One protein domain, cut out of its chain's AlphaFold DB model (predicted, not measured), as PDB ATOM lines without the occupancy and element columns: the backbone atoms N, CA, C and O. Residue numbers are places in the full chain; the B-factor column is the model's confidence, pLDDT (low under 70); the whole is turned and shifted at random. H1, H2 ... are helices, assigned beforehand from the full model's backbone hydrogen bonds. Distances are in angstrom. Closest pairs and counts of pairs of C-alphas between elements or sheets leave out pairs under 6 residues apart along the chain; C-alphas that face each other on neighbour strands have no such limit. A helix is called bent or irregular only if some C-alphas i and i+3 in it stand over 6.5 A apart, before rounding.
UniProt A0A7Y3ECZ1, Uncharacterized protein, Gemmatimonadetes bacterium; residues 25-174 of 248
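This is residues 25 to 174 of the 248 residues of an uncharacterized protein of Gemmatimonadetes bacterium (UniProt A0A7Y3ECZ1). Four long helices, H2 to H5, form a rod-shaped up-and-down bundle, each running against the one before, with H5 slanting across H2; short H1 packs on H4. The printed part has 150 residues, five named helices in order H1 to H5, no named strand: all helix. It is compact, radius of gyration of the C-alphas 17.1 A, spanning 57 by 27 by 26 A.

H4, residues 99 to 136, is the hub, with a kink of 45 degrees near residue 113. It touches H2, residues 31 to 56, the same way; the closest C-alphas, Gly 49 and Thr 124, are 4.2 A apart. H2 and H3, residues 63 to 91, form a hairpin; the closest C-alphas, Pro 40 and Gly 81, are 3.7 A apart. H5, residues 141 to 174, touches H2 with residues 154 to 168 alone, at a steep tilt of 43 degrees; the closest C-alphas, Ser 38 and Ala 161, are 4.9 A apart. H1, residues 25 to 28, touches H4 at residues 105 to 109 alone; the closest C-alphas, Ala 28 and Ala 109, are 4.3 A apart. Every O i to N i+4 pair is within hydrogen-bond range in H5, against 17 of 22 in H2, 23 of 25 in H3 and 29 of 34 in H4; H1 is too short for one.

From first to last C-alpha H4 measures 52.3 A, H5 49.4 A, H3 41.7 A and H2 35.9 A. H3 is irregular: C-alphas 64 and 67 are 7.1 A apart. H1 begins at C-alpha 25 (166.167, 202.276, 162.318); H5 ends at C-alpha 174 (153.823, 179.452, 156.063).

The farthest C-alphas, Ala 96 and Thr 138, are 57.1 A apart. The printed part has no cut and no long link. The pLDDT is under 70 at residues 27, 59 to 61 and 136 to 137.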
ATOM      1  N   PHE A  25     165.186 203.164 162.940       72.81
ATOM      2  CA  PHE A  25     166.167 202.276 162.318       72.81
ATOM      3  C   PHE A  25     165.712 200.809 162.366       72.81
ATOM      4  O   PHE A  25     165.655 200.134 161.339       72.81
ATOM      5  N   ASN A  26     165.264 200.335 163.532       77.88
ATOM      6  CA  ASN A  26     164.762 198.967 163.685       77.88
ATOM      7  C   ASN A  26     163.490 198.711 162.856       77.88
ATOM      8  O   ASN A  26     163.290 197.608 162.343       77.88
ATOM      9  N   ALA A  27     162.631 199.722 162.698       69.44
ATOM     10  CA  ALA A  27     161.449 199.641 161.847       69.44
ATOM     11  C   ALA A  27     161.819 199.576 160.353       69.44
ATOM     12  O   ALA A  27     161.303 198.709 159.639       69.44
ATOM     13  N   ALA A  28     162.733 200.442 159.901       72.00
ATOM     14  CA  ALA A  28     163.215 200.503 158.519       72.00
ATOM     15  C   ALA A  28     163.934 199.213 158.097       72.00
ATOM     16  O   ALA A  28     163.736 198.729 156.989       72.00
ATOM     17  N   PHE A  29     164.688 198.590 159.006       81.00
ATOM     18  CA  PHE A  29     165.379 197.322 158.755       81.00
ATOM     19  C   PHE A  29     164.602 196.095 159.232       81.00
ATOM     20  O   PHE A  29     165.187 195.035 159.468       81.00
ATOM     21  N   SER A  30     163.277 196.192 159.340       88.38
ATOM     22  CA  SER A  30     162.438 194.995 159.416       88.38
ATOM     23  C   SER A  30     162.355 194.292 158.055       88.38
ATOM     24  O   SER A  30     162.680 194.890 157.031       88.38
ATOM     25  N   LEU A  31     161.938 193.020 158.026       89.50
ATOM     26  CA  LEU A  31     161.952 192.200 156.806       89.50
ATOM     27  C   LEU A  31     161.324 192.897 155.574       89.50
ATOM     28  O   LEU A  31     161.999 192.943 154.548       89.50
ATOM     29  N   PRO A  32     160.130 193.528 155.651       91.31
ATOM     30  CA  PRO A  32     159.559 194.258 154.514       91.31
ATOM     31  C   PRO A  32     160.442 195.401 154.006       91.31
ATOM     32  O   PRO A  32     160.560 195.603 152.801       91.31
ATOM     33  N   GLY A  33     161.081 196.138 154.917       91.31
ATOM     34  CA  GLY A  33     161.973 197.239 154.568       91.31
ATOM     35  C   GLY A  33     163.299 196.761 153.974       91.31
ATOM     36  O   GLY A  33     163.759 197.319 152.983       91.31
ATOM     37  N   ARG A  34     163.871 195.662 154.491       93.88
ATOM     38  CA  ARG A  34     165.070 195.033 153.904       93.88
ATOM     39  C   ARG A  34     164.817 194.541 152.481       93.88
ATOM     40  O   ARG A  34     165.667 194.737 151.619       93.88
ATOM     41  N   ILE A  35     163.660 193.927 152.233       93.31
ATOM     42  CA  ILE A  35     163.251 193.495 150.890       93.31
ATOM     43  C   ILE A  35     163.081 194.723 149.983       93.31
ATOM     44  O   ILE A  35     163.628 194.752 148.885       93.31
ATOM     45  N   LEU A  36     162.398 195.770 150.455       95.00
ATOM     46  CA  LEU A  36     162.211 196.995 149.678       95.00
ATOM     47  C   LEU A  36     163.537 197.650 149.269       95.00
ATOM     48  O   LEU A  36     163.625 198.170 148.166       95.00
ATOM     49  N   VAL A  37     164.548 197.643 150.144       96.06
ATOM     50  CA  VAL A  37     165.852 198.263 149.862       96.06
ATOM     51  C   VAL A  37     166.743 197.358 149.018       96.06
ATOM     52  O   VAL A  37     167.345 197.831 148.069       96.06
ATOM     53  N   SER A  38     166.849 196.069 149.325       96.12
ATOM     54  CA  SER A  38     167.827 195.187 148.665       96.12
ATOM     55  C   SER A  38     167.510 194.903 147.191       96.12
ATOM     56  O   SER A  38     168.420 194.870 146.365       96.12
ATOM     57  N   TRP A  39     166.235 194.740 146.835       95.44
ATOM     58  CA  TRP A  39     165.810 194.393 145.476       95.44
ATOM     59  C   TRP A  39     166.043 195.469 144.400       95.44
ATOM     60  O   TRP A  39     166.501 195.090 143.323       95.44
ATOM     61  N   PRO A  40     165.801 196.779 144.618       96.69
ATOM     62  CA  PRO A  40     166.202 197.812 143.658       96.69
ATOM     63  C   PRO A  40     167.719 197.873 143.461       96.69
ATOM     64  O   PRO A  40     168.177 198.025 142.333       96.69
ATOM     65  N   LEU A  41     168.509 197.682 144.522       97.06
ATOM     66  CA  LEU A  41     169.971 197.652 144.412       97.06
ATOM     67  C   LEU A  41     170.437 196.461 143.574       97.06
ATOM     68  O   LEU A  41     171.218 196.628 142.641       97.06
ATOM     69  N   ALA A  42     169.919 195.271 143.885       95.25
ATOM     70  CA  ALA A  42     170.211 194.051 143.147       95.25
ATOM     71  C   ALA A  42     169.773 194.159 141.681       95.25
ATOM     72  O   ALA A  42     170.556 193.846 140.791       95.25
ATOM     73  N   GLY A  43     168.558 194.650 141.422       92.69
ATOM     74  CA  GLY A  43     168.042 194.841 140.068       92.69
ATOM     75  C   GLY A  43     168.915 195.783 139.240       92.69
ATOM     76  O   GLY A  43     169.279 195.443 138.114       92.69
ATOM     77  N   GLY A  44     169.320 196.921 139.813       94.50
ATOM     78  CA  GLY A  44     170.232 197.861 139.164       94.50
ATOM     79  C   GLY A  44     171.611 197.254 138.879       94.50
ATOM     80  O   GLY A  44     172.111 197.383 137.765       94.50
ATOM     81  N   LEU A  45     172.197 196.536 139.844       94.62
ATOM     82  CA  LEU A  45     173.501 195.872 139.691       94.62
ATOM     83  C   LEU A  45     173.488 194.757 138.638       94.62
ATOM     84  O   LEU A  45     174.427 194.651 137.851       94.62
ATOM     85  N   VAL A  46     172.435 193.932 138.598       90.62
ATOM     86  CA  VAL A  46     172.297 192.874 137.583       90.62
ATOM     87  C   VAL A  46     172.157 193.481 136.196       90.62
ATOM     88  O   VAL A  46     172.917 193.116 135.304       90.62
ATOM     89  N   ALA A  47     171.215 194.408 136.014       89.50
ATOM     90  CA  ALA A  47     170.907 194.949 134.697       89.50
ATOM     91  C   ALA A  47     171.986 195.918 134.191       89.50
ATOM     92  O   ALA A  47     172.439 195.798 133.060       89.50
ATOM     93  N   GLY A  48     172.419 196.875 135.012       89.25
ATOM     94  CA  GLY A  48     173.407 197.868 134.597       89.25
ATOM     95  C   GLY A  48     174.848 197.372 134.688       89.25
ATOM     96  O   GLY A  48     175.689 197.820 133.923       89.25
ATOM     97  N   GLY A  49     175.161 196.484 135.634       89.56
ATOM     98  CA  GLY A  49     176.538 196.103 135.947       89.56
ATOM     99  C   GLY A  49     176.912 194.803 135.265       89.56
ATOM    100  O   GLY A  49     177.680 194.795 134.308       89.56
ATOM    101  N   PHE A  50     176.344 193.700 135.750       86.25
ATOM    102  CA  PHE A  50     176.696 192.359 135.283       86.25
ATOM    103  C   PHE A  50     176.265 192.098 133.842       86.25
ATOM    104  O   PHE A  50     177.047 191.552 133.070       86.25
ATOM    105  N   LEU A  51     175.052 192.504 133.458       85.12
ATOM    106  CA  LEU A  51     174.576 192.312 132.093       85.12
ATOM    107  C   LEU A  51     175.376 193.166 131.103       85.12
ATOM    108  O   LEU A  51     175.789 192.637 130.077       85.12
ATOM    109  N   VAL A  52     175.672 194.432 131.425       86.94
ATOM    110  CA  VAL A  52     176.510 195.270 130.548       86.94
ATOM    111  C   VAL A  52     177.930 194.729 130.449       86.94
ATOM    112  O   VAL A  52     178.454 194.601 129.347       86.94
ATOM    113  N   ALA A  53     178.535 194.335 131.573       86.31
ATOM    114  CA  ALA A  53     179.842 193.685 131.581       86.31
ATOM    115  C   ALA A  53     179.852 192.386 130.754       86.31
ATOM    116  O   ALA A  53     180.824 192.094 130.069       86.31
ATOM    117  N   ALA A  54     178.761 191.616 130.764       81.00
ATOM    118  CA  ALA A  54     178.628 190.435 129.918       81.00
ATOM    119  C   ALA A  54     178.472 190.796 128.430       81.00
ATOM    120  O   ALA A  54     178.981 190.073 127.576       81.00
ATOM    121  N   THR A  55     177.797 191.902 128.100       79.19
ATOM    122  CA  THR A  55     177.665 192.364 126.708       79.19
ATOM    123  C   THR A  55     178.940 192.995 126.162       79.19
ATOM    124  O   THR A  55     179.160 192.922 124.961       79.19
ATOM    125  N   THR A  56     179.816 193.551 127.003       79.44
ATOM    126  CA  THR A  56     181.106 194.107 126.551       79.44
ATOM    127  C   THR A  56     182.143 193.028 126.243       79.44
ATOM    128  O   THR A  56     183.138 193.309 125.584       79.44
ATOM    129  N   LEU A  57     181.878 191.775 126.628       74.75
ATOM    130  CA  LEU A  57     182.588 190.604 126.103       74.75
ATOM    131  C   LEU A  57     182.176 190.266 124.656       74.75
ATOM    132  O   LEU A  57     182.818 189.430 124.023       74.75
ATOM    133  N   SER A  58     181.122 190.895 124.120       71.31
ATOM    134  CA  SER A  58     180.755 190.807 122.705       71.31
ATOM    135  C   SER A  58     181.508 191.872 121.894       71.31
ATOM    136  O   SER A  58     181.524 193.038 122.295       71.31
ATOM    137  N   PRO A  59     182.059 191.540 120.712       64.62
ATOM    138  CA  PRO A  59     182.805 192.480 119.864       64.62
ATOM    139  C   PRO A  59     181.962 193.626 119.268       64.62
ATOM    140  O   PRO A  59     182.476 194.440 118.510       64.62
ATOM    141  N   GLN A  60     180.666 193.692 119.577       66.38
ATOM    142  CA  GLN A  60     179.706 194.615 118.963       66.38
ATOM    143  C   GLN A  60     179.544 195.945 119.720       66.38
ATOM    144  O   GLN A  60     178.915 196.861 119.197       66.38
ATOM    145  N   MET A  61     180.082 196.080 120.938       67.00
ATOM    146  CA  MET A  61     179.925 197.298 121.743       67.00
ATOM    147  C   MET A  61     181.127 198.240 121.640       67.00
ATOM    148  O   MET A  61     182.267 197.860 121.901       67.00
ATOM    149  N   THR A  62     180.858 199.511 121.340       74.38
ATOM    150  CA  THR A  62     181.853 200.585 121.421       74.38
ATOM    151  C   THR A  62     182.026 201.051 122.870       74.38
ATOM    152  O   THR A  62     181.055 201.230 123.609       74.38
ATOM    153  N   LEU A  63     183.275 201.296 123.291       75.62
ATOM    154  CA  LEU A  63     183.610 201.685 124.672       75.62
ATOM    155  C   LEU A  63     182.896 202.976 125.124       75.62
ATOM    156  O   LEU A  63     182.581 203.137 126.302       75.62
ATOM    157  N   SER A  64     182.621 203.885 124.186       81.00
ATOM    158  CA  SER A  64     181.963 205.170 124.441       81.00
ATOM    159  C   SER A  64     180.477 205.056 124.787       81.00
ATOM    160  O   SER A  64     179.947 206.003 125.360       81.00
ATOM    161  N   GLY A  65     179.823 203.936 124.451       83.50
ATOM    162  CA  GLY A  65     178.410 203.673 124.748       83.50
ATOM    163  C   GLY A  65     178.163 202.967 126.086       83.50
ATOM    164  O   GLY A  65     177.022 202.901 126.551       83.50
ATOM    165  N   VAL A  66     179.219 202.441 126.721       87.69
ATOM    166  CA  VAL A  66     179.117 201.670 127.971       87.69
ATOM    167  C   VAL A  66     178.476 202.491 129.099       87.69
ATOM    168  O   VAL A  66     177.507 202.003 129.678       87.69
ATOM    169  N   PRO A  67     178.889 203.743 129.397       91.12
ATOM    170  CA  PRO A  67     178.288 204.509 130.494       91.12
ATOM    171  C   PRO A  67     176.784 204.779 130.320       91.12
ATOM    172  O   PRO A  67     176.014 204.702 131.284       91.12
ATOM    173  N   GLN A  68     176.343 205.097 129.098       91.19
ATOM    174  CA  GLN A  68     174.939 205.387 128.803       91.19
ATOM    175  C   GLN A  68     174.100 204.118 128.962       91.19
ATOM    176  O   GLN A  68     173.065 204.156 129.631       91.19
ATOM    177  N   MET A  69     174.577 202.988 128.429       88.81
ATOM    178  CA  MET A  69     173.886 201.703 128.544       88.81
ATOM    179  C   MET A  69     173.825 201.217 129.997       88.81
ATOM    180  O   MET A  69     172.753 200.846 130.472       88.81
ATOM    181  N   THR A  70     174.940 201.300 130.731       92.44
ATOM    182  CA  THR A  70     175.017 201.006 132.169       92.44
ATOM    183  C   THR A  70     174.007 201.831 132.953       92.44
ATOM    184  O   THR A  70     173.265 201.276 133.758       92.44
ATOM    185  N   THR A  71     173.935 203.145 132.713       95.12
ATOM    186  CA  THR A  71     172.989 204.019 133.426       95.12
ATOM    187  C   THR A  71     171.545 203.668 133.097       95.12
ATOM    188  O   THR A  71     170.730 203.529 134.007       95.12
ATOM    189  N   LEU A  72     171.221 203.500 131.814       90.81
ATOM    190  CA  LEU A  72     169.864 203.199 131.375       90.81
ATOM    191  C   LEU A  72     169.386 201.857 131.941       90.81
ATOM    192  O   LEU A  72     168.329 201.795 132.568       90.81
ATOM    193  N   LEU A  73     170.188 200.802 131.792       90.06
ATOM    194  CA  LEU A  73     169.850 199.485 132.323       90.06
ATOM    195  C   LEU A  73     169.851 199.460 133.853       90.06
ATOM    196  O   LEU A  73     169.002 198.786 134.434       90.06
ATOM    197  N   PHE A  74     170.722 200.227 134.516       95.12
ATOM    198  CA  PHE A  74     170.668 200.392 135.967       95.12
ATOM    199  C   PHE A  74     169.328 200.985 136.402       95.12
ATOM    200  O   PHE A  74     168.694 200.434 137.296       95.12
ATOM    201  N   LEU A  75     168.871 202.073 135.773       95.50
ATOM    202  CA  LEU A  75     167.600 202.716 136.120       95.50
ATOM    203  C   LEU A  75     166.408 201.787 135.875       95.50
ATOM    204  O   LEU A  75     165.525 201.691 136.729       95.50
ATOM    205  N   VAL A  76     166.401 201.064 134.751       89.44
ATOM    206  CA  VAL A  76     165.358 200.074 134.440       89.44
ATOM    207  C   VAL A  76     165.365 198.937 135.464       89.44
ATOM    208  O   VAL A  76     164.323 198.625 136.042       89.44
ATOM    209  N   GLY A  77     166.532 198.351 135.744       91.50
ATOM    210  CA  GLY A  77     166.681 197.267 136.715       91.50
ATOM    211  C   GLY A  77     166.349 197.697 138.144       91.50
ATOM    212  O   GLY A  77     165.677 196.966 138.871       91.50
ATOM    213  N   ALA A  78     166.754 198.902 138.541       95.62
ATOM    214  CA  ALA A  78     166.439 199.484 139.838       95.62
ATOM    215  C   ALA A  78     164.945 199.786 139.984       95.62
ATOM    216  O   ALA A  78     164.359 199.482 141.022       95.62
ATOM    217  N   GLY A  79     164.319 200.347 138.946       93.06
ATOM    218  CA  GLY A  79     162.886 200.630 138.916       93.06
ATOM    219  C   GLY A  79     162.054 199.355 139.001       93.06
ATOM    220  O   GLY A  79     161.158 199.262 139.844       93.06
ATOM    221  N   ALA A  80     162.412 198.343 138.203       87.00
ATOM    222  CA  ALA A  80     161.844 197.010 138.330       87.00
ATOM    223  C   ALA A  80     162.007 196.532 139.779       87.00
ATOM    224  O   ALA A  80     161.002 196.247 140.436       87.00
ATOM    225  N   GLY A  81     163.241 196.545 140.310       91.75
ATOM    226  CA  GLY A  81     163.610 196.129 141.674       91.75
ATOM    227  C   GLY A  81     162.856 196.777 142.789       91.75
ATOM    228  O   GLY A  81     162.452 196.090 143.729       91.75
ATOM    229  N   LEU A  82     162.562 198.054 142.646       93.94
ATOM    230  CA  LEU A  82     161.733 198.748 143.597       93.94
ATOM    231  C   LEU A  82     160.300 198.210 143.568       93.94
ATOM    232  O   LEU A  82     159.743 197.928 144.626       93.94
ATOM    233  N   ALA A  83     159.719 198.010 142.382       89.75
ATOM    234  CA  ALA A  83     158.363 197.484 142.243       89.75
ATOM    235  C   ALA A  83     158.235 196.059 142.810       89.75
ATOM    236  O   ALA A  83     157.313 195.778 143.581       89.75
ATOM    237  N   HIS A  84     159.182 195.168 142.498       86.88
ATOM    238  CA  HIS A  84     159.172 193.798 143.023       86.88
ATOM    239  C   HIS A  84     159.466 193.747 144.520       86.88
ATOM    240  O   HIS A  84     158.749 193.074 145.256       86.88
ATOM    241  N   GLY A  85     160.465 194.498 144.993       90.56
ATOM    242  CA  GLY A  85     160.783 194.605 146.415       90.56
ATOM    243  C   GLY A  85     159.614 195.174 147.219       90.56
ATOM    244  O   GLY A  85     159.299 194.672 148.297       90.56
ATOM    245  N   ALA A  86     158.904 196.164 146.673       91.44
ATOM    246  CA  ALA A  86     157.701 196.708 147.289       91.44
ATOM    247  C   ALA A  86     156.578 195.670 147.355       91.44
ATOM    248  O   ALA A  86     155.966 195.480 148.409       91.44
ATOM    249  N   LEU A  87     156.329 194.963 146.253       88.62
ATOM    250  CA  LEU A  87     155.304 193.933 146.205       88.62
ATOM    251  C   LEU A  87     155.619 192.780 147.167       88.62
ATOM    252  O   LEU A  87     154.765 192.416 147.976       88.62
ATOM    253  N   LEU A  88     156.837 192.236 147.130       86.88
ATOM    254  CA  LEU A  88     157.272 191.187 148.049       86.88
ATOM    255  C   LEU A  88     157.223 191.668 149.498       86.88
ATOM    256  O   LEU A  88     156.632 190.994 150.332       86.88
ATOM    257  N   GLY A  89     157.755 192.851 149.809       89.56
ATOM    258  CA  GLY A  89     157.710 193.411 151.162       89.56
ATOM    259  C   GLY A  89     156.276 193.553 151.683       89.56
ATOM    260  O   GLY A  89     155.986 193.209 152.832       89.56
ATOM    261  N   TYR A  90     155.352 193.975 150.818       90.00
ATOM    262  CA  TYR A  90     153.938 194.092 151.154       90.00
ATOM    263  C   TYR A  90     153.243 192.735 151.321       90.00
ATOM    264  O   TYR A  90     152.397 192.580 152.203       90.00
ATOM    265  N   LEU A  91     153.555 191.737 150.495       84.50
ATOM    266  CA  LEU A  91     152.886 190.432 150.521       84.50
ATOM    267  C   LEU A  91     153.457 189.487 151.586       84.50
ATOM    268  O   LEU A  91     152.697 188.756 152.222       84.50
ATOM    269  N   CYS A  92     154.767 189.533 151.800       81.62
ATOM    270  CA  CYS A  92     155.540 188.617 152.635       81.62
ATOM    271  C   CYS A  92     155.739 189.108 154.078       81.62
ATOM    272  O   CYS A  92     156.613 188.610 154.787       81.62
ATOM    273  N   HIS A  93     154.960 190.093 154.530       81.31
ATOM    274  CA  HIS A  93     155.045 190.582 155.905       81.31
ATOM    275  C   HIS A  93     154.548 189.555 156.931       81.31
ATOM    276  O   HIS A  93     153.645 188.753 156.667       81.31
ATOM    277  N   ASP A  94     155.107 189.663 158.137       78.50
ATOM    278  CA  ASP A  94     154.695 188.911 159.321       78.50
ATOM    279  C   ASP A  94     153.192 189.105 159.607       78.50
ATOM    280  O   ASP A  94     152.748 190.255 159.703       78.50
ATOM    281  N   PRO A  95     152.391 188.028 159.753       72.19
ATOM    282  CA  PRO A  95     150.964 188.125 160.058       72.19
ATOM    283  C   PRO A  95     150.644 188.886 161.352       72.19
ATOM    284  O   PRO A  95     149.538 189.413 161.456       72.19
ATOM    285  N   ALA A  96     151.580 188.992 162.300       80.25
ATOM    286  CA  ALA A  96     151.391 189.778 163.518       80.25
ATOM    287  C   ALA A  96     151.303 191.295 163.257       80.25
ATOM    288  O   ALA A  96     150.861 192.050 164.124       80.25
ATOM    289  N   ARG A  97     151.724 191.767 162.074       83.56
ATOM    290  CA  ARG A  97     151.713 193.191 161.716       83.56
ATOM    291  C   ARG A  97     150.496 193.561 160.885       83.56
ATOM    292  O   ARG A  97     150.133 192.886 159.922       83.56
ATOM    293  N   THR A  98     149.912 194.712 161.198       87.62
ATOM    294  CA  THR A  98     148.828 195.275 160.387       87.62
ATOM    295  C   THR A  98     149.367 195.847 159.074       87.62
ATOM    296  O   THR A  98     150.525 196.255 158.975       87.62
ATOM    297  N   ARG A  99     148.512 195.950 158.048       87.62
ATOM    298  CA  ARG A  99     148.902 196.520 156.741       87.62
ATOM    299  C   ARG A  99     149.471 197.936 156.860       87.62
ATOM    300  O   ARG A  99     150.431 198.267 156.176       87.62
ATOM    301  N   VAL A 100     148.902 198.751 157.749       89.44
ATOM    302  CA  VAL A 100     149.359 200.125 158.001       89.44
ATOM    303  C   VAL A 100     150.766 200.132 158.599       89.44
ATOM    304  O   VAL A 100     151.610 200.915 158.173       89.44
ATOM    305  N   GLN A 101     151.056 199.225 159.537       88.50
ATOM    306  CA  GLN A 101     152.398 199.088 160.108       88.50
ATOM    307  C   GLN A 101     153.421 198.678 159.044       88.50
ATOM    308  O   GLN A 101     154.515 199.234 159.014       88.50
ATOM    309  N   VAL A 102     153.061 197.758 158.144       88.88
ATOM    310  CA  VAL A 102     153.928 197.324 157.036       88.88
ATOM    311  C   VAL A 102     154.238 198.485 156.098       88.88
ATOM    312  O   VAL A 102     155.408 198.763 155.839       88.88
ATOM    313  N   LEU A 103     153.212 199.219 155.659       91.94
ATOM    314  CA  LEU A 103     153.397 200.394 154.806       91.94
ATOM    315  C   LEU A 103     154.275 201.446 155.485       91.94
ATOM    316  O   LEU A 103     155.210 201.942 154.869       91.94
ATOM    317  N   ARG A 104     154.064 201.712 156.780       90.44
ATOM    318  CA  ARG A 104     154.915 202.635 157.539       90.44
ATOM    319  C   ARG A 104     156.373 202.174 157.568       90.44
ATOM    320  O   ARG A 104     157.260 202.988 157.343       90.44
ATOM    321  N   THR A 105     156.638 200.884 157.794       90.25
ATOM    322  CA  THR A 105     158.017 200.361 157.759       90.25
ATOM    323  C   THR A 105     158.658 200.495 156.383       90.25
ATOM    324  O   THR A 105     159.828 200.855 156.294       90.25
ATOM    325  N   MET A 106     157.887 200.276 155.317       92.50
ATOM    326  CA  MET A 106     158.344 200.449 153.940       92.50
ATOM    327  C   MET A 106     158.631 201.922 153.617       92.50
ATOM    328  O   MET A 106     159.670 202.216 153.041       92.50
ATOM    329  N   MET A 107     157.784 202.854 154.061       91.50
ATOM    330  CA  MET A 107     158.021 204.298 153.909       91.50
ATOM    331  C   MET A 107     159.244 204.776 154.705       91.50
ATOM    332  O   MET A 107     159.988 205.636 154.248       91.50
ATOM    333  N   CYS A 108     159.502 204.218 155.892       90.69
ATOM    334  CA  CYS A 108     160.742 204.513 156.615       90.69
ATOM    335  C   CYS A 108     161.969 203.954 155.874       90.69
ATOM    336  O   CYS A 108     163.010 204.604 155.822       90.69
ATOM    337  N   ALA A 109     161.849 202.761 155.285       91.69
ATOM    338  CA  ALA A 109     162.923 202.125 154.531       91.69
ATOM    339  C   ALA A 109     163.211 202.817 153.188       91.69
ATOM    340  O   ALA A 109     164.361 202.830 152.757       91.69
ATOM    341  N   SER A 110     162.215 203.440 152.546       92.75
ATOM    342  CA  SER A 110     162.401 204.114 151.253       92.75
ATOM    343  C   SER A 110     163.393 205.277 151.314       92.75
ATOM    344  O   SER A 110     164.040 205.572 150.314       92.75
ATOM    345  N   VAL A 111     163.586 205.886 152.488       94.44
ATOM    346  CA  VAL A 111     164.624 206.910 152.711       94.44
ATOM    347  C   VAL A 111     166.029 206.357 152.430       94.44
ATOM    348  O   VAL A 111     166.890 207.084 151.947       94.44
ATOM    349  N   TRP A 112     166.250 205.060 152.662       94.62
ATOM    350  CA  TRP A 112     167.532 204.386 152.429       94.62
ATOM    351  C   TRP A 112     167.708 203.875 150.997       94.62
ATOM    352  O   TRP A 112     168.825 203.539 150.606       94.62
ATOM    353  N   VAL A 113     166.635 203.841 150.200       95.12
ATOM    354  CA  VAL A 113     166.701 203.395 148.803       95.12
ATOM    355  C   VAL A 113     167.544 204.358 147.975       95.12
ATOM    356  O   VAL A 113     168.402 203.905 147.233       95.12
ATOM    357  N   ILE A 114     167.359 205.673 148.128       94.06
ATOM    358  CA  ILE A 114     168.086 206.689 147.346       94.06
ATOM    359  C   ILE A 114     169.609 206.630 147.570       94.06
ATOM    360  O   ILE A 114     170.332 206.449 146.589       94.06
ATOM    361  N   PRO A 115     170.136 206.739 148.810       96.25
ATOM    362  CA  PRO A 115     171.581 206.661 149.027       96.25
ATOM    363  C   PRO A 115     172.139 205.282 148.658       96.25
ATOM    364  O   PRO A 115     173.232 205.192 148.102       96.25
ATOM    365  N   GLY A 116     171.374 204.210 148.897       96.25
ATOM    366  CA  GLY A 116     171.745 202.874 148.447       96.25
ATOM    367  C   GLY A 116     171.883 202.804 146.926       96.25
ATOM    368  O   GLY A 116     172.883 202.292 146.431       96.25
ATOM    369  N   LEU A 117     170.906 203.333 146.182       97.00
ATOM    370  CA  LEU A 117     170.897 203.323 144.718       97.00
ATOM    371  C   LEU A 117     172.072 204.103 144.149       97.00
ATOM    372  O   LEU A 117     172.673 203.647 143.186       97.00
ATOM    373  N   LEU A 118     172.441 205.229 144.762       96.75
ATOM    374  CA  LEU A 118     173.627 205.974 144.353       96.75
ATOM    375  C   LEU A 118     174.899 205.123 144.496       96.75
ATOM    376  O   LEU A 118     175.678 205.022 143.551       96.75
ATOM    377  N   LEU A 119     175.084 204.456 145.641       95.25
ATOM    378  CA  LEU A 119     176.225 203.558 145.863       95.25
ATOM    379  C   LEU A 119     176.218 202.372 144.889       95.25
ATOM    380  O   LEU A 119     177.252 202.031 144.314       95.25
ATOM    381  N   ALA A 120     175.052 201.763 144.670       95.94
ATOM    382  CA  ALA A 120     174.897 200.668 143.722       95.94
ATOM    383  C   ALA A 120     175.172 201.115 142.282       95.94
ATOM    384  O   ALA A 120     175.800 200.367 141.540       95.94
ATOM    385  N   TRP A 121     174.769 202.327 141.890       96.81
ATOM    386  CA  TRP A 121     175.053 202.889 140.570       96.81
ATOM    387  C   TRP A 121     176.555 203.107 140.361       96.81
ATOM    388  O   TRP A 121     177.086 202.701 139.331       96.81
ATOM    389  N   VAL A 122     177.263 203.652 141.358       95.00
ATOM    390  CA  VAL A 122     178.729 203.791 141.308       95.00
ATOM    391  C   VAL A 122     179.396 202.422 141.154       95.00
ATOM    392  O   VAL A 122     180.236 202.244 140.273       95.00
ATOM    393  N   ALA A 123     178.989 201.427 141.947       93.31
ATOM    394  CA  ALA A 123     179.517 200.069 141.826       93.31
ATOM    395  C   ALA A 123     179.224 199.452 140.446       93.31
ATOM    396  O   ALA A 123     180.094 198.825 139.850       93.31
ATOM    397  N   THR A 124     178.024 199.680 139.912       94.00
ATOM    398  CA  THR A 124     177.589 199.240 138.577       94.00
ATOM    399  C   THR A 124     178.459 199.854 137.473       94.00
ATOM    400  O   THR A 124     178.950 199.143 136.592       94.00
ATOM    401  N   MET A 125     178.721 201.161 137.554       92.94
ATOM    402  CA  MET A 125     179.646 201.866 136.665       92.94
ATOM    403  C   MET A 125     181.044 201.277 136.721       92.94
ATOM    404  O   MET A 125     181.612 200.952 135.680       92.94
ATOM    405  N   TRP A 126     181.566 201.055 137.924       91.94
ATOM    406  CA  TRP A 126     182.871 200.433 138.093       91.94
ATOM    407  C   TRP A 126     182.930 199.043 137.463       91.94
ATOM    408  O   TRP A 126     183.839 198.799 136.676       91.94
ATOM    409  N   ILE A 127     181.956 198.164 137.739       90.56
ATOM    410  CA  ILE A 127     181.885 196.810 137.158       90.56
ATOM    411  C   ILE A 127     181.932 196.882 135.627       90.56
ATOM    412  O   ILE A 127     182.767 196.224 135.006       90.56
ATOM    413  N   SER A 128     181.077 197.705 135.013       89.00
ATOM    414  CA  SER A 128     180.983 197.800 133.549       89.00
ATOM    415  C   SER A 128     182.244 198.392 132.898       89.00
ATOM    416  O   SER A 128     182.767 197.823 131.936       89.00
ATOM    417  N   LEU A 129     182.786 199.487 133.440       87.44
ATOM    418  CA  LEU A 129     183.956 200.172 132.882       87.44
ATOM    419  C   LEU A 129     185.239 199.359 133.046       87.44
ATOM    420  O   LEU A 129     185.980 199.190 132.080       87.44
ATOM    421  N   THR A 130     185.489 198.825 134.243       85.81
ATOM    422  CA  THR A 130     186.707 198.043 134.502       85.81
ATOM    423  C   THR A 130     186.722 196.746 133.697       85.81
ATOM    424  O   THR A 130     187.761 196.407 133.138       85.81
ATOM    425  N   THR A 131     185.574 196.079 133.527       84.56
ATOM    426  CA  THR A 131     185.476 194.900 132.646       84.56
ATOM    427  C   THR A 131     185.766 195.266 131.189       84.56
ATOM    428  O   THR A 131     186.520 194.568 130.520       84.56
ATOM    429  N   SER A 132     185.241 196.394 130.701       80.38
ATOM    430  CA  SER A 132     185.484 196.849 129.322       80.38
ATOM    431  C   SER A 132     186.954 197.213 129.075       80.38
ATOM    432  O   SER A 132     187.512 196.888 128.030       80.38
ATOM    433  N   MET A 133     187.607 197.852 130.051       79.00
ATOM    434  CA  MET A 133     189.031 198.196 129.970       79.00
ATOM    435  C   MET A 133     189.936 196.963 129.969       79.00
ATOM    436  O   MET A 133     190.951 196.972 129.282       79.00
ATOM    437  N   LEU A 134     189.568 195.898 130.689       78.62
ATOM    438  CA  LEU A 134     190.324 194.640 130.675       78.62
ATOM    439  C   LEU A 134     190.366 193.975 129.300       78.62
ATOM    440  O   LEU A 134     191.341 193.303 128.980       78.62
ATOM    441  N   VAL A 135     189.310 194.139 128.505       75.31
ATOM    442  CA  VAL A 135     189.219 193.540 127.170       75.31
ATOM    443  C   VAL A 135     190.004 194.360 126.140       75.31
ATOM    444  O   VAL A 135     190.552 193.792 125.199       75.31
ATOM    445  N   GLY A 136     190.084 195.684 126.314       68.06
ATOM    446  CA  GLY A 136     190.669 196.598 125.325       68.06
ATOM    447  C   GLY A 136     192.031 197.207 125.674       68.06
ATOM    448  O   GLY A 136     192.569 197.965 124.868       68.06
ATOM    449  N   SER A 137     192.587 196.987 126.867       69.50
ATOM    450  CA  SER A 137     193.804 197.677 127.330       69.50
ATOM    451  C   SER A 137     194.605 196.846 128.333       69.50
ATOM    452  O   SER A 137     194.085 195.924 128.955       69.50
ATOM    453  N   THR A 138     195.883 197.191 128.528       72.88
ATOM    454  CA  THR A 138     196.743 196.545 129.529       72.88
ATOM    455  C   THR A 138     196.219 196.842 130.942       72.88
ATOM    456  O   THR A 138     196.185 198.014 131.335       72.88
ATOM    457  N   PRO A 139     195.810 195.834 131.732       71.12
ATOM    458  CA  PRO A 139     195.306 196.068 133.078       71.12
ATOM    459  C   PRO A 139     196.345 196.720 133.986       71.12
ATOM    460  O   PRO A 139     197.479 196.255 134.086       71.12
ATOM    461  N   THR A 140     195.927 197.736 134.737       81.44
ATOM    462  CA  THR A 140     196.690 198.209 135.897       81.44
ATOM    463  C   THR A 140     196.326 197.378 137.127       81.44
ATOM    464  O   THR A 140     195.171 196.979 137.297       81.44
ATOM    465  N   ILE A 141     197.292 197.149 138.026       83.56
ATOM    466  CA  ILE A 141     197.061 196.439 139.302       83.56
ATOM    467  C   ILE A 141     195.919 197.106 140.082       83.56
ATOM    468  O   ILE A 141     195.023 196.432 140.584       83.56
ATOM    469  N   LEU A 142     195.908 198.443 140.121       82.81
ATOM    470  CA  LEU A 142     194.858 199.217 140.779       82.81
ATOM    471  C   LEU A 142     193.475 198.963 140.148       82.81
ATOM    472  O   LEU A 142     192.499 198.799 140.875       82.81
ATOM    473  N   GLY A 143     193.390 198.875 138.815       81.44
ATOM    474  CA  GLY A 143     192.149 198.553 138.104       81.44
ATOM    475  C   GLY A 143     191.614 197.155 138.432       81.44
ATOM    476  O   GLY A 143     190.415 197.002 138.660       81.44
ATOM    477  N   MET A 144     192.496 196.156 138.536       83.56
ATOM    478  CA  MET A 144     192.113 194.794 138.936       83.56
ATOM    479  C   MET A 144     191.597 194.729 140.378       83.56
ATOM    480  O   MET A 144     190.604 194.051 140.646       83.56
ATOM    481  N   VAL A 145     192.234 195.453 141.307       87.50
ATOM    482  CA  VAL A 145     191.779 195.533 142.706       87.50
ATOM    483  C   VAL A 145     190.377 196.136 142.776       87.50
ATOM    484  O   VAL A 145     189.495 195.558 143.411       87.50
ATOM    485  N   TRP A 146     190.141 197.256 142.088       84.69
ATOM    486  CA  TRP A 146     188.828 197.901 142.081       84.69
ATOM    487  C   TRP A 146     187.745 197.046 141.432       84.69
ATOM    488  O   TRP A 146     186.646 196.966 141.977       84.69
ATOM    489  N   LEU A 147     188.057 196.357 140.332       86.19
ATOM    490  CA  LEU A 147     187.156 195.370 139.743       86.19
ATOM    491  C   LEU A 147     186.763 194.311 140.781       86.19
ATOM    492  O   LEU A 147     185.575 194.082 140.998       86.19
ATOM    493  N   GLY A 148     187.743 193.712 141.464       87.38
ATOM    494  CA  GLY A 148     187.494 192.711 142.501       87.38
ATOM    495  C   GLY A 148     186.588 193.235 143.618       87.38
ATOM    496  O   GLY A 148     185.602 192.589 143.969       87.38
ATOM    497  N   VAL A 149     186.864 194.440 144.128       91.12
ATOM    498  CA  VAL A 149     186.047 195.087 145.168       91.12
ATOM    499  C   VAL A 149     184.609 195.309 144.694       91.12
ATOM    500  O   VAL A 149     183.669 194.981 145.422       91.12
ATOM    501  N   SER A 150     184.408 195.827 143.481       89.38
ATOM    502  CA  SER A 150     183.064 196.096 142.960       89.38
ATOM    503  C   SER A 150     182.277 194.815 142.681       89.38
ATOM    504  O   SER A 150     181.083 194.763 142.975       89.38
ATOM    505  N   TRP A 151     182.932 193.756 142.197       90.88
ATOM    506  CA  TRP A 151     182.312 192.439 142.027       90.88
ATOM    507  C   TRP A 151     181.905 191.816 143.364       90.88
ATOM    508  O   TRP A 151     180.783 191.325 143.486       90.88
ATOM    509  N   LEU A 152     182.770 191.881 144.382       93.69
ATOM    510  CA  LEU A 152     182.450 191.405 145.731       93.69
ATOM    511  C   LEU A 152     181.286 192.186 146.344       93.69
ATOM    512  O   LEU A 152     180.381 191.582 146.918       93.69
ATOM    513  N   PHE A 153     181.269 193.511 146.181       93.94
ATOM    514  CA  PHE A 153     180.147 194.343 146.605       93.94
ATOM    515  C   PHE A 153     178.852 193.943 145.888       93.94
ATOM    516  O   PHE A 153     177.830 193.719 146.538       93.94
ATOM    517  N   GLY A 154     178.899 193.794 144.560       90.62
ATOM    518  CA  GLY A 154     177.762 193.348 143.763       90.62
ATOM    519  C   GLY A 154     177.229 191.998 144.246       90.62
ATOM    520  O   GLY A 154     176.048 191.883 144.568       90.62
ATOM    521  N   ALA A 155     178.107 191.004 144.398       91.00
ATOM    522  CA  ALA A 155     177.758 189.683 144.911       91.00
ATOM    523  C   ALA A 155     177.152 189.746 146.324       91.00
ATOM    524  O   ALA A 155     176.136 189.102 146.578       91.00
ATOM    525  N   ALA A 156     177.712 190.560 147.224       95.12
ATOM    526  CA  ALA A 156     177.180 190.742 148.572       95.12
ATOM    527  C   ALA A 156     175.752 191.315 148.558       95.12
ATOM    528  O   ALA A 156     174.887 190.826 149.289       95.12
ATOM    529  N   VAL A 157     175.472 192.299 147.695       94.94
ATOM    530  CA  VAL A 157     174.119 192.853 147.524       94.94
ATOM    531  C   VAL A 157     173.157 191.807 146.958       94.94
ATOM    532  O   VAL A 157     172.032 191.696 147.449       94.94
ATOM    533  N   LEU A 158     173.585 191.001 145.980       92.38
ATOM    534  CA  LEU A 158     172.758 189.922 145.427       92.38
ATOM    535  C   LEU A 158     172.443 188.848 146.469       92.38
ATOM    536  O   LEU A 158     171.288 188.447 146.601       92.38
ATOM    537  N   VAL A 159     173.439 188.422 147.249       92.75
ATOM    538  CA  VAL A 159     173.245 187.476 148.356       92.75
ATOM    539  C   VAL A 159     172.286 188.064 149.387       92.75
ATOM    540  O   VAL A 159     171.369 187.381 149.838       92.75
ATOM    541  N   TRP A 160     172.427 189.346 149.727       95.38
ATOM    542  CA  TRP A 160     171.521 190.013 150.656       95.38
ATOM    543  C   TRP A 160     170.072 190.068 150.137       95.38
ATOM    544  O   TRP A 160     169.137 189.741 150.879       95.38
ATOM    545  N   ALA A 161     169.870 190.410 148.862       92.81
ATOM    546  CA  ALA A 161     168.556 190.395 148.220       92.81
ATOM    547  C   ALA A 161     167.958 188.978 148.168       92.81
ATOM    548  O   ALA A 161     166.788 188.788 148.504       92.81
ATOM    549  N   ALA A 162     168.770 187.966 147.846       87.81
ATOM    550  CA  ALA A 162     168.347 186.570 147.820       87.81
ATOM    551  C   ALA A 162     167.943 186.061 149.212       87.81
ATOM    552  O   ALA A 162     166.884 185.455 149.360       87.81
ATOM    553  N   LEU A 163     168.733 186.351 150.251       91.75
ATOM    554  CA  LEU A 163     168.438 185.941 151.627       91.75
ATOM    555  C   LEU A 163     167.162 186.602 152.157       91.75
ATOM    556  O   LEU A 163     166.316 185.934 152.752       91.75
ATOM    557  N   THR A 164     166.999 187.906 151.936       91.88
ATOM    558  CA  THR A 164     165.797 188.636 152.374       91.88
ATOM    559  C   THR A 164     164.562 188.224 151.572       91.88
ATOM    560  O   THR A 164     163.492 188.044 152.153       91.88
ATOM    561  N   GLY A 165     164.715 187.986 150.266       86.38
ATOM    562  CA  GLY A 165     163.683 187.412 149.408       86.38
ATOM    563  C   GLY A 165     163.258 186.020 149.873       86.38
ATOM    564  O   GLY A 165     162.070 185.780 150.069       86.38
ATOM    565  N   PHE A 166     164.214 185.130 150.152       85.00
ATOM    566  CA  PHE A 166     163.950 183.788 150.670       85.00
ATOM    567  C   PHE A 166     163.219 183.831 152.015       85.00
ATOM    568  O   PHE A 166     162.206 183.158 152.187       85.00
ATOM    569  N   GLN A 167     163.668 184.672 152.951       87.44
ATOM    570  CA  GLN A 167     162.975 184.881 154.227       87.44
ATOM    571  C   GLN A 167     161.530 185.358 154.017       87.44
ATOM    572  O   GLN A 167     160.614 184.847 154.666       87.44
ATOM    573  N   GLY A 168     161.308 186.285 153.078       84.94
ATOM    574  CA  GLY A 168     159.974 186.745 152.695       84.94
ATOM    575  C   GLY A 168     159.107 185.629 152.106       84.94
ATOM    576  O   GLY A 168     157.965 185.433 152.524       84.94
ATOM    577  N   ILE A 169     159.648 184.847 151.174       82.00
ATOM    578  CA  ILE A 169     158.943 183.722 150.553       82.00
ATOM    579  C   ILE A 169     158.590 182.666 151.601       82.00
ATOM    580  O   ILE A 169     157.453 182.203 151.634       82.00
ATOM    581  N   MET A 170     159.507 182.327 152.508       83.12
ATOM    582  CA  MET A 170     159.248 181.364 153.581       83.12
ATOM    583  C   MET A 170     158.161 181.855 154.545       83.12
ATOM    584  O   MET A 170     157.296 181.071 154.945       83.12
ATOM    585  N   ALA A 171     158.149 183.149 154.877       81.81
ATOM    586  CA  ALA A 171     157.070 183.751 155.659       81.81
ATOM    587  C   ALA A 171     155.721 183.673 154.917       81.81
ATOM    588  O   ALA A 171     154.704 183.307 155.511       81.81
ATOM    589  N   ALA A 172     155.716 183.933 153.608       79.56
ATOM    590  CA  ALA A 172     154.520 183.831 152.776       79.56
ATOM    591  C   ALA A 172     154.015 182.384 152.644       79.56
ATOM    592  O   ALA A 172     152.819 182.145 152.796       79.56
ATOM    593  N   LEU A 173     154.909 181.413 152.434       77.75
ATOM    594  CA  LEU A 173     154.582 179.988 152.317       77.75
ATOM    595  C   LEU A 173     153.954 179.421 153.594       77.75
ATOM    596  O   LEU A 173     153.038 178.607 153.508       77.75
ATOM    597  N   ARG A 174     154.421 179.849 154.775       78.88
ATOM    598  CA  ARG A 174     153.823 179.452 156.063       78.88
ATOM    599  C   ARG A 174     152.413 179.999 156.239       78.88
ATOM    600  O   ARG A 174     151.581 179.367 156.876       78.88
TER     601      ARG A 174